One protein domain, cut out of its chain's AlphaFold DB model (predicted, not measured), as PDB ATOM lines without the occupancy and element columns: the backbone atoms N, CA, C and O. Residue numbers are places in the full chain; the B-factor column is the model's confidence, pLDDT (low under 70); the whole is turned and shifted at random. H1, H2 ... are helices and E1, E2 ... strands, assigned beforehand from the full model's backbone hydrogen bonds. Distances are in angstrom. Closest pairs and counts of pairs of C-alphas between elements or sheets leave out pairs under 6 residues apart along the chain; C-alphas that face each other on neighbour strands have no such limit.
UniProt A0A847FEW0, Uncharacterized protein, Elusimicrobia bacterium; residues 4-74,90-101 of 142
ATOM      1  N   ILE A   4      88.974  84.552 104.520       87.94
ATOM      2  CA  ILE A   4      88.635  84.705 103.099       87.94
ATOM      3  C   ILE A   4      88.379  83.304 102.554       87.94
ATOM      4  O   ILE A   4      89.236  82.431 102.682       87.94
ATOM      5  N   VAL A   5      87.201  83.086 101.976       91.06
ATOM      6  CA  VAL A   5      86.722  81.741 101.624       91.06
ATOM      7  C   VAL A   5      86.517  81.582 100.111       91.06
ATOM      8  O   VAL A   5      86.218  82.563  99.427       91.06
ATOM      9  N   PRO A   6      86.691  80.378  99.542       91.19
ATOM     10  CA  PRO A   6      86.407  80.151  98.130       91.19
ATOM     11  C   PRO A   6      84.899  80.244  97.847       91.19
ATOM     12  O   PRO A   6      84.088  79.859  98.686       91.19
ATOM     13  N   THR A   7      84.521  80.699  96.651       90.94
ATOM     14  CA  THR A   7      83.137  80.612  96.157       90.94
ATOM     15  C   THR A   7      82.948  79.457  95.167       90.94
ATOM     16  O   THR A   7      83.842  79.125  94.385       90.94
ATOM     17  N   ASN A   8      81.754  78.870  95.188       90.44
ATOM     18  CA  ASN A   8      81.223  77.937  94.192       90.44
ATOM     19  C   ASN A   8      80.272  78.624  93.181       90.44
ATOM     20  O   ASN A   8      79.672  77.941  92.351       90.44
ATOM     21  N   TRP A   9      80.139  79.956  93.241       91.62
ATOM     22  CA  TRP A   9      79.221  80.786  92.443       91.62
ATOM     23  C   TRP A   9      77.727  80.529  92.681       91.62
ATOM     24  O   TRP A   9      76.899  80.786  91.796       91.62
ATOM     25  N   GLN A  10      77.372  80.003  93.849       90.62
ATOM     26  CA  GLN A  10      75.990  79.870  94.293       90.62
ATOM     27  C   GLN A  10      75.706  80.923  95.376       90.62
ATOM     28  O   GLN A  10      76.556  81.210  96.210       90.62
ATOM     29  N   ASP A  11      74.538  81.569  95.325       90.81
ATOM     30  CA  ASP A  11      74.185  82.661  96.253       90.81
ATOM     31  C   ASP A  11      73.705  82.162  97.631       90.81
ATOM     32  O   ASP A  11      73.597  82.946  98.579       90.81
ATOM     33  N   ASP A  12      73.422  80.865  97.747       92.12
ATOM     34  CA  ASP A  12      73.096  80.160  98.992       92.12
ATOM     35  C   ASP A  12      74.222  80.267 100.030       92.12
ATOM     36  O   ASP A  12      73.948  80.515 101.204       92.12
ATOM     37  N   ILE A  13      75.483  80.258  99.588       90.56
ATOM     38  CA  ILE A  13      76.665  80.425 100.441       90.56
ATOM     39  C   ILE A  13      76.622  81.728 101.250       90.56
ATOM     40  O   ILE A  13      77.142  81.807 102.361       90.56
ATOM     41  N   LEU A  14      75.953  82.762 100.726       89.94
ATOM     42  CA  LEU A  14      75.801  84.045 101.407       89.94
ATOM     43  C   LEU A  14      74.732  84.011 102.502       89.94
ATOM     44  O   LEU A  14      74.587  84.999 103.221       89.94
ATOM     45  N   ARG A  15      73.923  82.956 102.574       89.00
ATOM     46  CA  ARG A  15      72.886  82.748 103.593       89.00
ATOM     47  C   ARG A  15      73.338  81.740 104.641       89.00
ATOM     48  O   ARG A  15      73.002  81.905 105.805       89.00
ATOM     49  N   GLU A  16      74.085  80.729 104.217       90.56
ATOM     50  CA  GLU A  16      74.491  79.607 105.065       90.56
ATOM     51  C   GLU A  16      75.752  79.897 105.881       90.56
ATOM     52  O   GLU A  16      75.897  79.386 106.991       90.56
ATOM     53  N   LEU A  17      76.667  80.723 105.361       89.50
ATOM     54  CA  LEU A  17      77.916  81.005 106.058       89.50
ATOM     55  C   LEU A  17      77.784  82.122 107.110       89.50
ATOM     56  O   LEU A  17      77.094  83.120 106.877       89.50
ATOM     57  N   PRO A  18      78.527  82.019 108.231       89.50
ATOM     58  CA  PRO A  18      78.611  83.063 109.249       89.50
ATOM     59  C   PRO A  18      79.376  84.289 108.722       89.50
ATOM     60  O   PRO A  18      80.577  84.446 108.943       89.50
ATOM     61  N   LEU A  19      78.682  85.185 108.010       88.19
ATOM     62  CA  LEU A  19      79.304  86.320 107.313       88.19
ATOM     63  C   LEU A  19      80.085  87.264 108.239       88.19
ATOM     64  O   LEU A  19      81.039  87.892 107.792       88.19
ATOM     65  N   GLN A  20      79.734  87.344 109.525       88.50
ATOM     66  CA  GLN A  20      80.461  88.143 110.520       88.50
ATOM     67  C   GLN A  20      81.921  87.696 110.732       88.50
ATOM     68  O   GLN A  20      82.763  88.504 111.132       88.50
ATOM     69  N   GLU A  21      82.238  86.434 110.435       89.88
ATOM     70  CA  GLU A  21      83.592  85.873 110.538       89.88
ATOM     71  C   GLU A  21      84.363  85.951 109.214       89.88
ATOM     72  O   GLU A  21      85.566  85.679 109.161       89.88
ATOM     73  N   ILE A  22      83.696  86.370 108.138       91.06
ATOM     74  CA  ILE A  22      84.237  86.404 106.783       91.06
ATOM     75  C   ILE A  22      84.562  87.853 106.405       91.06
ATOM     76  O   ILE A  22      83.767  88.773 106.556       91.06
ATOM     77  N   SER A  23      85.774  88.074 105.903       89.62
ATOM     78  CA  SER A  23      86.214  89.348 105.311       89.62
ATOM     79  C   SER A  23      85.972  89.425 103.805       89.62
ATOM     80  O   SER A  23      85.902  90.518 103.238       89.62
ATOM     81  N   GLY A  24      85.847  88.277 103.142       90.75
ATOM     82  CA  GLY A  24      85.600  88.230 101.713       90.75
ATOM     83  C   GLY A  24      85.627  86.836 101.121       90.75
ATOM     84  O   GLY A  24      85.837  85.837 101.808       90.75
ATOM     85  N   PHE A  25      85.445  86.802  99.811       92.19
ATOM     86  CA  PHE A  25      85.460  85.591  99.010       92.19
ATOM     87  C   PHE A  25      86.570  85.640  97.964       92.19
ATOM     88  O   PHE A  25      87.086  86.710  97.636       92.19
ATOM     89  N   TYR A  26      86.931  84.487  97.415       90.56
ATOM     90  CA  TYR A  26      87.758  84.406  96.217       90.56
ATOM     91  C   TYR A  26      87.259  83.341  95.241       90.56
ATOM     92  O   TYR A  26      86.640  82.357  95.644       90.56
ATOM     93  N   GLY A  27      87.527  83.514  93.949       88.44
ATOM     94  CA  GLY A  27      87.085  82.566  92.921       88.44
ATOM     95  C   GLY A  27      87.680  82.834  91.542       88.44
ATOM     96  O   GLY A  27      88.295  83.872  91.317       88.44
ATOM     97  N   GLN A  28      87.489  81.877  90.633       85.75
ATOM     98  CA  GLN A  28      87.804  81.982  89.204       85.75
ATOM     99  C   GLN A  28      86.778  81.208  88.369       85.75
ATOM    100  O   GLN A  28      86.120  80.295  88.881       85.75
ATOM    101  N   LEU A  29      86.641  81.587  87.103       85.25
ATOM    102  CA  LEU A  29      85.861  80.857  86.111       85.25
ATOM    103  C   LEU A  29      86.567  79.558  85.691       85.25
ATOM    104  O   LEU A  29      87.788  79.446  85.788       85.25
ATOM    105  N   ASP A  30      85.790  78.579  85.216       78.44
ATOM    106  CA  ASP A  30      86.306  77.311  84.678       78.44
ATOM    107  C   ASP A  30      87.189  77.533  83.448       78.44
ATOM    108  O   ASP A  30      88.210  76.867  83.265       78.44
ATOM    109  N   ARG A  31      86.800  78.502  82.621       73.69
ATOM    110  CA  ARG A  31      87.558  78.969  81.474       73.69
ATOM    111  C   ARG A  31      87.762  80.452  81.593       73.69
ATOM    112  O   ARG A  31      86.818  81.237  81.519       73.69
ATOM    113  N   ASP A  32      89.024  80.811  81.728       70.94
ATOM    114  CA  ASP A  32      89.427  82.190  81.730       70.94
ATOM    115  C   ASP A  32      90.790  82.353  81.092       70.94
ATOM    116  O   ASP A  32      91.547  81.405  80.904       70.94
ATOM    117  N   PHE A  33      91.069  83.589  80.736       61.66
ATOM    118  CA  PHE A  33      92.145  83.934  79.834       61.66
ATOM    119  C   PHE A  33      93.551  83.599  80.342       61.66
ATOM    120  O   PHE A  33      94.350  83.043  79.604       61.66
ATOM    121  N   THR A  34      93.860  83.902  81.603       57.56
ATOM    122  CA  THR A  34      95.175  83.582  82.185       57.56
ATOM    123  C   THR A  34      95.200  82.231  82.892       57.56
ATOM    124  O   THR A  34      96.276  81.748  83.230       57.56
ATOM    125  N   GLY A  35      94.030  81.647  83.174       61.81
ATOM    126  CA  GLY A  35      93.867  80.666  84.246       61.81
ATOM    127  C   GLY A  35      94.055  81.290  85.640       61.81
ATOM    128  O   GLY A  35      94.587  82.392  85.790       61.81
ATOM    129  N   GLY A  36      93.575  80.606  86.678       64.00
ATOM    130  CA  GLY A  36      93.639  81.033  88.088       64.00
ATOM    131  C   GLY A  36      94.243  79.978  89.017       64.00
ATOM    132  O   GLY A  36      94.043  80.017  90.228       64.00
ATOM    133  N   GLY A  37      94.991  79.021  88.458       65.19
ATOM    134  CA  GLY A  37      95.823  78.085  89.221       65.19
ATOM    135  C   GLY A  37      95.098  76.845  89.733       65.19
ATOM    136  O   GLY A  37      95.749  75.951  90.262       65.19
ATOM    137  N   ARG A  38      93.776  76.755  89.544       70.56
ATOM    138  CA  ARG A  38      93.017  75.510  89.747       70.56
ATOM    139  C   ARG A  38      92.643  74.902  88.392       70.56
ATOM    140  O   ARG A  38      92.235  75.668  87.516       70.56
ATOM    141  N   PRO A  39      92.749  73.570  88.222       71.62
ATOM    142  CA  PRO A  39      92.346  72.892  86.994       71.62
ATOM    143  C   PRO A  39      90.887  73.183  86.631       71.62
ATOM    144  O   PRO A  39      90.010  73.127  87.491       71.62
ATOM    145  N   SER A  40      90.618  73.446  85.354       74.19
ATOM    146  CA  SER A  40      89.263  73.719  84.854       74.19
ATOM    147  C   SER A  40      88.291  72.559  85.095       74.19
ATOM    148  O   SER A  40      87.119  72.790  85.365       74.19
ATOM    149  N   CYS A  41      88.780  71.314  85.083       72.75
ATOM    150  CA  CYS A  41      87.969  70.109  85.273       72.75
ATOM    151  C   CYS A  41      87.324  69.973  86.662       72.75
ATOM    152  O   CYS A  41      86.380  69.202  86.808       72.75
ATOM    153  N   ILE A  42      87.808  70.705  87.671       77.94
ATOM    154  CA  ILE A  42      87.251  70.686  89.034       77.94
ATOM    155  C   ILE A  42      86.463  71.957  89.368       77.94
ATOM    156  O   ILE A  42      86.012  72.123  90.503       77.94
ATOM    157  N   LEU A  43      86.363  72.896  88.423       83.62
ATOM    158  CA  LEU A  43      85.678  74.163  88.631       83.62
ATOM    159  C   LEU A  43      84.232  74.080  88.138       83.62
ATOM    160  O   LEU A  43      83.970  73.508  87.081       83.62
ATOM    161  N   PRO A  44      83.284  74.683  88.872       83.88
ATOM    162  CA  PRO A  44      81.925  74.849  88.379       83.88
ATOM    163  C   PRO A  44      81.919  75.700  87.102       83.88
ATOM    164  O   PRO A  44      82.489  76.792  87.068       83.88
ATOM    165  N   VAL A  45      81.231  75.211  86.070       86.50
ATOM    166  CA  VAL A  45      81.065  75.927  84.800       86.50
ATOM    167  C   VAL A  45      80.041  77.040  84.985       86.50
ATOM    168  O   VAL A  45      78.861  76.783  85.235       86.50
ATOM    169  N   VAL A  46      80.492  78.289  84.888       88.00
ATOM    170  CA  VAL A  46      79.668  79.473  85.160       88.00
ATOM    171  C   VAL A  46      79.945  80.556  84.127       88.00
ATOM    172  O   VAL A  46      81.084  80.873  83.814       88.00
ATOM    173  N   GLY A  47      78.884  81.162  83.592       85.12
ATOM    174  CA  GLY A  47      79.018  82.287  82.670       85.12
ATOM    175  C   GLY A  47      79.441  83.580  83.374       85.12
ATOM    176  O   GLY A  47      79.061  83.837  84.518       85.12
ATOM    177  N   ARG A  48      80.144  84.456  82.645       83.69
ATOM    178  CA  ARG A  48      80.604  85.772  83.134       83.69
ATOM    179  C   ARG A  48      79.491  86.616  83.763       83.69
ATOM    180  O   ARG A  48      79.712  87.231  84.798       83.69
ATOM    181  N   ALA A  49      78.292  86.612  83.175       86.06
ATOM    182  CA  ALA A  49      77.148  87.360  83.699       86.06
ATOM    183  C   ALA A  49      76.716  86.871  85.094       86.06
ATOM    184  O   ALA A  49      76.489  87.682  85.989       86.06
ATOM    185  N   LYS A  50      76.675  85.548  85.307       90.62
ATOM    186  CA  LYS A  50      76.354  84.953  86.611       90.62
ATOM    187  C   LYS A  50      77.453  85.241  87.636       90.62
ATOM    188  O   LYS A  50      77.140  85.612  88.762       90.62
ATOM    189  N   ALA A  51      78.723  85.136  87.244       90.06
ATOM    190  CA  ALA A  51      79.839  85.495  88.116       90.06
ATOM    191  C   ALA A  51      79.784  86.973  88.542       90.06
ATOM    192  O   ALA A  51      79.923  87.275  89.725       90.06
ATOM    193  N   ALA A  52      79.508  87.889  87.609       88.88
ATOM    194  CA  ALA A  52      79.357  89.313  87.905       88.88
ATOM    195  C   ALA A  52      78.189  89.588  88.868       88.88
ATOM    196  O   ALA A  52      78.364  90.325  89.839       88.88
ATOM    197  N   ALA A  53      77.030  88.957  88.643       92.12
ATOM    198  CA  ALA A  53      75.876  89.069  89.534       92.12
ATOM    199  C   ALA A  53      76.192  88.551  90.950       92.12
ATOM    200  O   ALA A  53      75.908  89.229  91.934       92.12
ATOM    201  N   HIS A  54      76.865  87.404  91.056       93.25
ATOM    202  CA  HIS A  54      77.276  86.833  92.338       93.25
ATOM    203  C   HIS A  54      78.266  87.738  93.096       93.25
ATOM    204  O   HIS A  54      78.111  87.989  94.291       93.25
ATOM    205  N   ILE A  55      79.262  88.299  92.398       92.56
ATOM    206  CA  ILE A  55      80.209  89.261  92.985       92.56
ATOM    207  C   ILE A  55      79.471  90.512  93.476       92.56
ATOM    208  O   ILE A  55      79.782  91.024  94.553       92.56
ATOM    209  N   ALA A  56      78.479  90.997  92.723       92.19
ATOM    210  CA  ALA A  56      77.648  92.118  93.149       92.19
ATOM    211  C   ALA A  56      76.863  91.785  94.431       92.19
ATOM    212  O   ALA A  56      76.877  92.585  95.366       92.19
ATOM    213  N   SER A  57      76.274  90.587  94.526       93.94
ATOM    214  CA  SER A  57      75.593  90.099  95.736       93.94
ATOM    215  C   SER A  57      76.522  90.046  96.955       93.94
ATOM    216  O   SER A  57      76.127  90.454  98.047       93.94
ATOM    217  N   ILE A  58      77.770  89.600  96.783       92.12
ATOM    218  CA  ILE A  58      78.788  89.592  97.850       92.12
ATOM    219  C   ILE A  58      79.084  91.013  98.333       92.12
ATOM    220  O   ILE A  58      79.078  91.289  99.534       92.12
ATOM    221  N   ARG A  59      79.308  91.937  97.395       91.75
ATOM    222  CA  ARG A  59      79.638  93.327  97.727       91.75
ATOM    223  C   ARG A  59      78.482  94.084  98.356       91.75
ATOM    224  O   ARG A  59      78.723  94.901  99.238       91.75
ATOM    225  N   ALA A  60      77.245  93.789  97.963       92.19
ATOM    226  CA  ALA A  60      76.055  94.360  98.590       92.19
ATOM    227  C   ALA A  60      75.981  94.044 100.097       92.19
ATOM    228  O   ALA A  60      75.387  94.805 100.854       92.19
ATOM    229  N   LYS A  61      76.637  92.965 100.549       91.38
ATOM    230  CA  LYS A  61      76.769  92.600 101.968       91.38
ATOM    231  C   LYS A  61      78.009  93.191 102.656       91.38
ATOM    232  O   LYS A  61      78.305  92.829 103.789       91.38
ATOM    233  N   GLY A  62      78.749  94.077 101.986       91.25
ATOM    234  CA  GLY A  62      79.955  94.716 102.521       91.25
ATOM    235  C   GLY A  62      81.200  93.820 102.546       91.25
ATOM    236  O   GLY A  62      82.161  94.135 103.245       91.25
ATOM    237  N   LEU A  63      81.196  92.707 101.806       91.81
ATOM    238  CA  LEU A  63      82.305  91.753 101.759       91.81
ATOM    239  C   LEU A  63      83.200  91.993 100.539       91.81
ATOM    240  O   LEU A  63      82.736  92.386  99.466       91.81
ATOM    241  N   SER A  64      84.499  91.736 100.700       91.06
ATOM    242  CA  SER A  64      85.462  91.830  99.597       91.06
ATOM    243  C   SER A  64      85.399  90.604  98.677       91.06
ATOM    244  O   SER A  64      84.960  89.526  99.080       91.06
ATOM    245  N   PHE A  65      85.848  90.756  97.429       89.88
ATOM    246  CA  PHE A  65      85.985  89.643  96.489       89.88
ATOM    247  C   PHE A  65      87.340  89.712  95.786       89.88
ATOM    248  O   PHE A  65      87.655  90.739  95.185       89.88
ATOM    249  N   ASN A  66      88.101  88.620  95.827       87.94
ATOM    250  CA  ASN A  66      89.389  88.476  95.159       87.94
ATOM    251  C   ASN A  66      89.259  87.510  93.980       87.94
ATOM    252  O   ASN A  66      89.038  86.312  94.159       87.94
ATOM    253  N   TYR A  67      89.415  88.017  92.764       85.75
ATOM    254  CA  TYR A  67      89.429  87.156  91.588       85.75
ATOM    255  C   TYR A  67      90.804  86.499  91.432       85.75
ATOM    256  O   TYR A  67      91.819  87.196  91.428       85.75
ATOM    257  N   LEU A  68      90.846  85.170  91.322       78.56
ATOM    258  CA  LEU A  68      92.097  84.436  91.154       78.56
ATOM    259  C   LEU A  68      92.562  84.525  89.701       78.56
ATOM    260  O   LEU A  68      91.977  83.916  88.809       78.56
ATOM    261  N   LEU A  69      93.658  85.251  89.493       73.00
ATOM    262  CA  LEU A  69      94.430  85.235  88.258       73.00
ATOM    263  C   LEU A  69      95.783  84.604  88.569       73.00
ATOM    264  O   LEU A  69      96.553  85.123  89.375       73.00
ATOM    265  N   ASN A  70      96.069  83.479  87.931       64.31
ATOM    266  CA  ASN A  70      97.361  82.829  87.966       64.31
ATOM    267  C   ASN A  70      97.805  82.697  86.520       64.31
ATOM    268  O   ASN A  70      97.489  81.713  85.857       64.31
ATOM    269  N   SER A  71      98.549  83.692  86.048       52.00
ATOM    270  CA  SER A  71      99.449  83.477  84.929       52.00
ATOM    271  C   SER A  71     100.488  82.460  85.399       52.00
ATOM    272  O   SER A  71     101.546  82.839  85.908       52.00
ATOM    273  N   ALA A  72     100.175  81.167  85.297       47.69
ATOM    274  CA  ALA A  72     101.212  80.156  85.355       47.69
ATOM    275  C   ALA A  72     102.287  80.608  84.362       47.69
ATOM    276  O   ALA A  72     101.944  81.014  83.246       47.69
ATOM    277  N   CYS A  73     103.545  80.636  84.816       44.91
ATOM    278  CA  CYS A  73     104.716  80.896  83.986       44.91
ATOM    279  C   CYS A  73     104.457  80.423  82.568       44.91
ATOM    280  O   CYS A  73     104.151  79.246  82.367       44.91
ATOM    281  N   MET A  74     104.565  81.335  81.608       40.06
ATOM    282  CA  MET A  74     104.369  81.066  80.187       40.06
ATOM    283  C   MET A  74     105.504  80.170  79.636       40.06
ATOM    284  O   MET A  74     106.124  80.507  78.636       40.06
ATOM    285  N   ASP A  90      96.010  90.632  77.245       55.66
ATOM    286  CA  ASP A  90      95.094  91.721  76.888       55.66
ATOM    287  C   ASP A  90      94.899  92.647  78.099       55.66
ATOM    288  O   ASP A  90      93.976  92.522  78.909       55.66
ATOM    289  N   PHE A  91      95.819  93.600  78.232       57.50
ATOM    290  CA  PHE A  91      95.739  94.663  79.228       57.50
ATOM    291  C   PHE A  91      94.497  95.544  79.034       57.50
ATOM    292  O   PHE A  91      94.058  96.175  79.996       57.50
ATOM    293  N   GLY A  92      93.907  95.569  77.834       61.41
ATOM    294  CA  GLY A  92      92.621  96.205  77.564       61.41
ATOM    295  C   GLY A  92      91.480  95.479  78.271       61.41
ATOM    296  O   GLY A  92      90.691  96.123  78.963       61.41
ATOM    297  N   LEU A  93      91.448  94.148  78.195       58.34
ATOM    298  CA  LEU A  93      90.505  93.307  78.933       58.34
ATOM    299  C   LEU A  93      90.741  93.370  80.448       58.34
ATOM    300  O   LEU A  93      89.791  93.515  81.204       58.34
ATOM    301  N   ILE A  94      91.988  93.331  80.924       60.53
ATOM    302  CA  ILE A  94      92.280  93.487  82.365       60.53
ATOM    303  C   ILE A  94      91.830  94.869  82.856       60.53
ATOM    304  O   ILE A  94      91.262  94.992  83.945       60.53
ATOM    305  N   LYS A  95      92.039  95.920  82.054       59.66
ATOM    306  CA  LYS A  95      91.574  97.277  82.356       59.66
ATOM    307  C   LYS A  95      90.050  97.376  82.322       59.66
ATOM    308  O   LYS A  95      89.495  98.047  83.186       59.66
ATOM    309  N   SER A  96      89.375  96.705  81.387       56.69
ATOM    310  CA  SER A  96      87.910  96.695  81.308       56.69
ATOM    311  C   SER A  96      87.288  95.884  82.440       56.69
ATOM    312  O   SER A  96      86.329  96.351  83.043       56.69
ATOM    313  N   ILE A  97      87.890  94.753  82.826       60.47
ATOM    314  CA  ILE A  97      87.537  94.005  84.036       60.47
ATOM    315  C   ILE A  97      87.727  94.919  85.242       60.47
ATOM    316  O   ILE A  97      86.764  95.175  85.941       60.47
ATOM    317  N   ARG A  98      88.903  95.516  85.456       58.38
ATOM    318  CA  ARG A  98      89.149  96.424  86.593       58.38
ATOM    319  C   ARG A  98      88.219  97.649  86.616       58.38
ATOM    320  O   ARG A  98      87.901  98.143  87.692       58.38
ATOM    321  N   ALA A  99      87.786  98.144  85.458       59.06
ATOM    322  CA  ALA A  99      86.796  99.215  85.362       59.06
ATOM    323  C   ALA A  99      85.367  98.723  85.666       59.06
ATOM    324  O   ALA A  99      84.595  99.446  86.289       59.06
ATOM    325  N   ALA A 100      85.023  97.499  85.257       50.97
ATOM    326  CA  ALA A 100      83.709  96.889  85.457       50.97
ATOM    327  C   ALA A 100      83.525  96.308  86.869       50.97
ATOM    328  O   ALA A 100      82.427  96.341  87.421       50.97
ATOM    329  N   VAL A 101      84.594  95.798  87.482       45.47
ATOM    330  CA  VAL A 101      84.621  95.330  88.865       45.47
ATOM    331  C   VAL A 101      85.437  96.291  89.720       45.47
ATOM    332  O   VAL A 101      86.657  96.228  89.775       45.47
TER     333      VAL A 101
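Overview. This is residues 4 to 74 and 90 to 101 of the 142 residues of an uncharacterized protein of Elusimicrobia bacterium (UniProt A0A847FEW0). A small parallel sheet of three short strands, E1, E2 and E3, has the helix H2 lying along one face, while the short helix H1 sits off the sheet near one end of H2. A long loop, residues 28 to 47, leads from E2 to H2, and H3, beyond a cut, is a separate helix touching no other. The printed part has 83 residues, in the order E1, H1, E2, H2, E3, H3, with sheet order E1, E2, E3; its class is mixed, helices and strands, with 40 residues in named elements, under half. It is compact, with a radius of gyration of the C-alphas of 13.1 A and spans of 39 by 29 by 21 A.

Along the chain. E1, residues 4 to 6, begins at C-alpha 4 (88.635, 84.705, 103.099). H1 is residues 13 to 16. E2, residues 22 to 27, is 14.7 A long. H2, residues 48 to 60, is 18.3 A long. E3 is residues 64 to 67. H3, residues 91 to 100, is 13.7 A long and ends at C-alpha 100 (83.709, 96.889, 85.457).

Arrangement. E1 and E2 are parallel at 34 degrees, with N 26 and O 5 within hydrogen-bond range at 2.9 A. E2 and E3 are parallel at 20 degrees, with N 66 and O 25 at 2.8 A. E1, H1, E2 and E2, H2, E3 are strand-helix-strand units, two parallel neighbour strands with a helix between, each with a right-handed crossover. H2 is on the sheet at a height of 10.5 A, over E2 and E3, and runs along the strands, at 2 degrees to E3 on the local plane; the closest C-alphas of H2 and E3, Ile 55 and Phe 65, are 6.8 A apart. H1 and H2 are close but not clearly touching, the closest C-alphas, Leu 14 and Ile 58, 7.2 A apart. H3 is apart from E1, H1, E2 and H2. In H2 and H3 every O i to N i+4 pair is within hydrogen-bond range; H1 is too short for one.

Size, cuts and confidence. The C-alphas farthest apart, of Arg 15 and Met 74, are 39.3 A apart. Residues 75 to 89 are not printed, and C-alphas 74 and 90 are 14.5 A apart across this cut. The link E2 to H2 is long. In this predicted model pLDDT is under 70 at residues 33 to 37, 70 to 74 and 90 to 101.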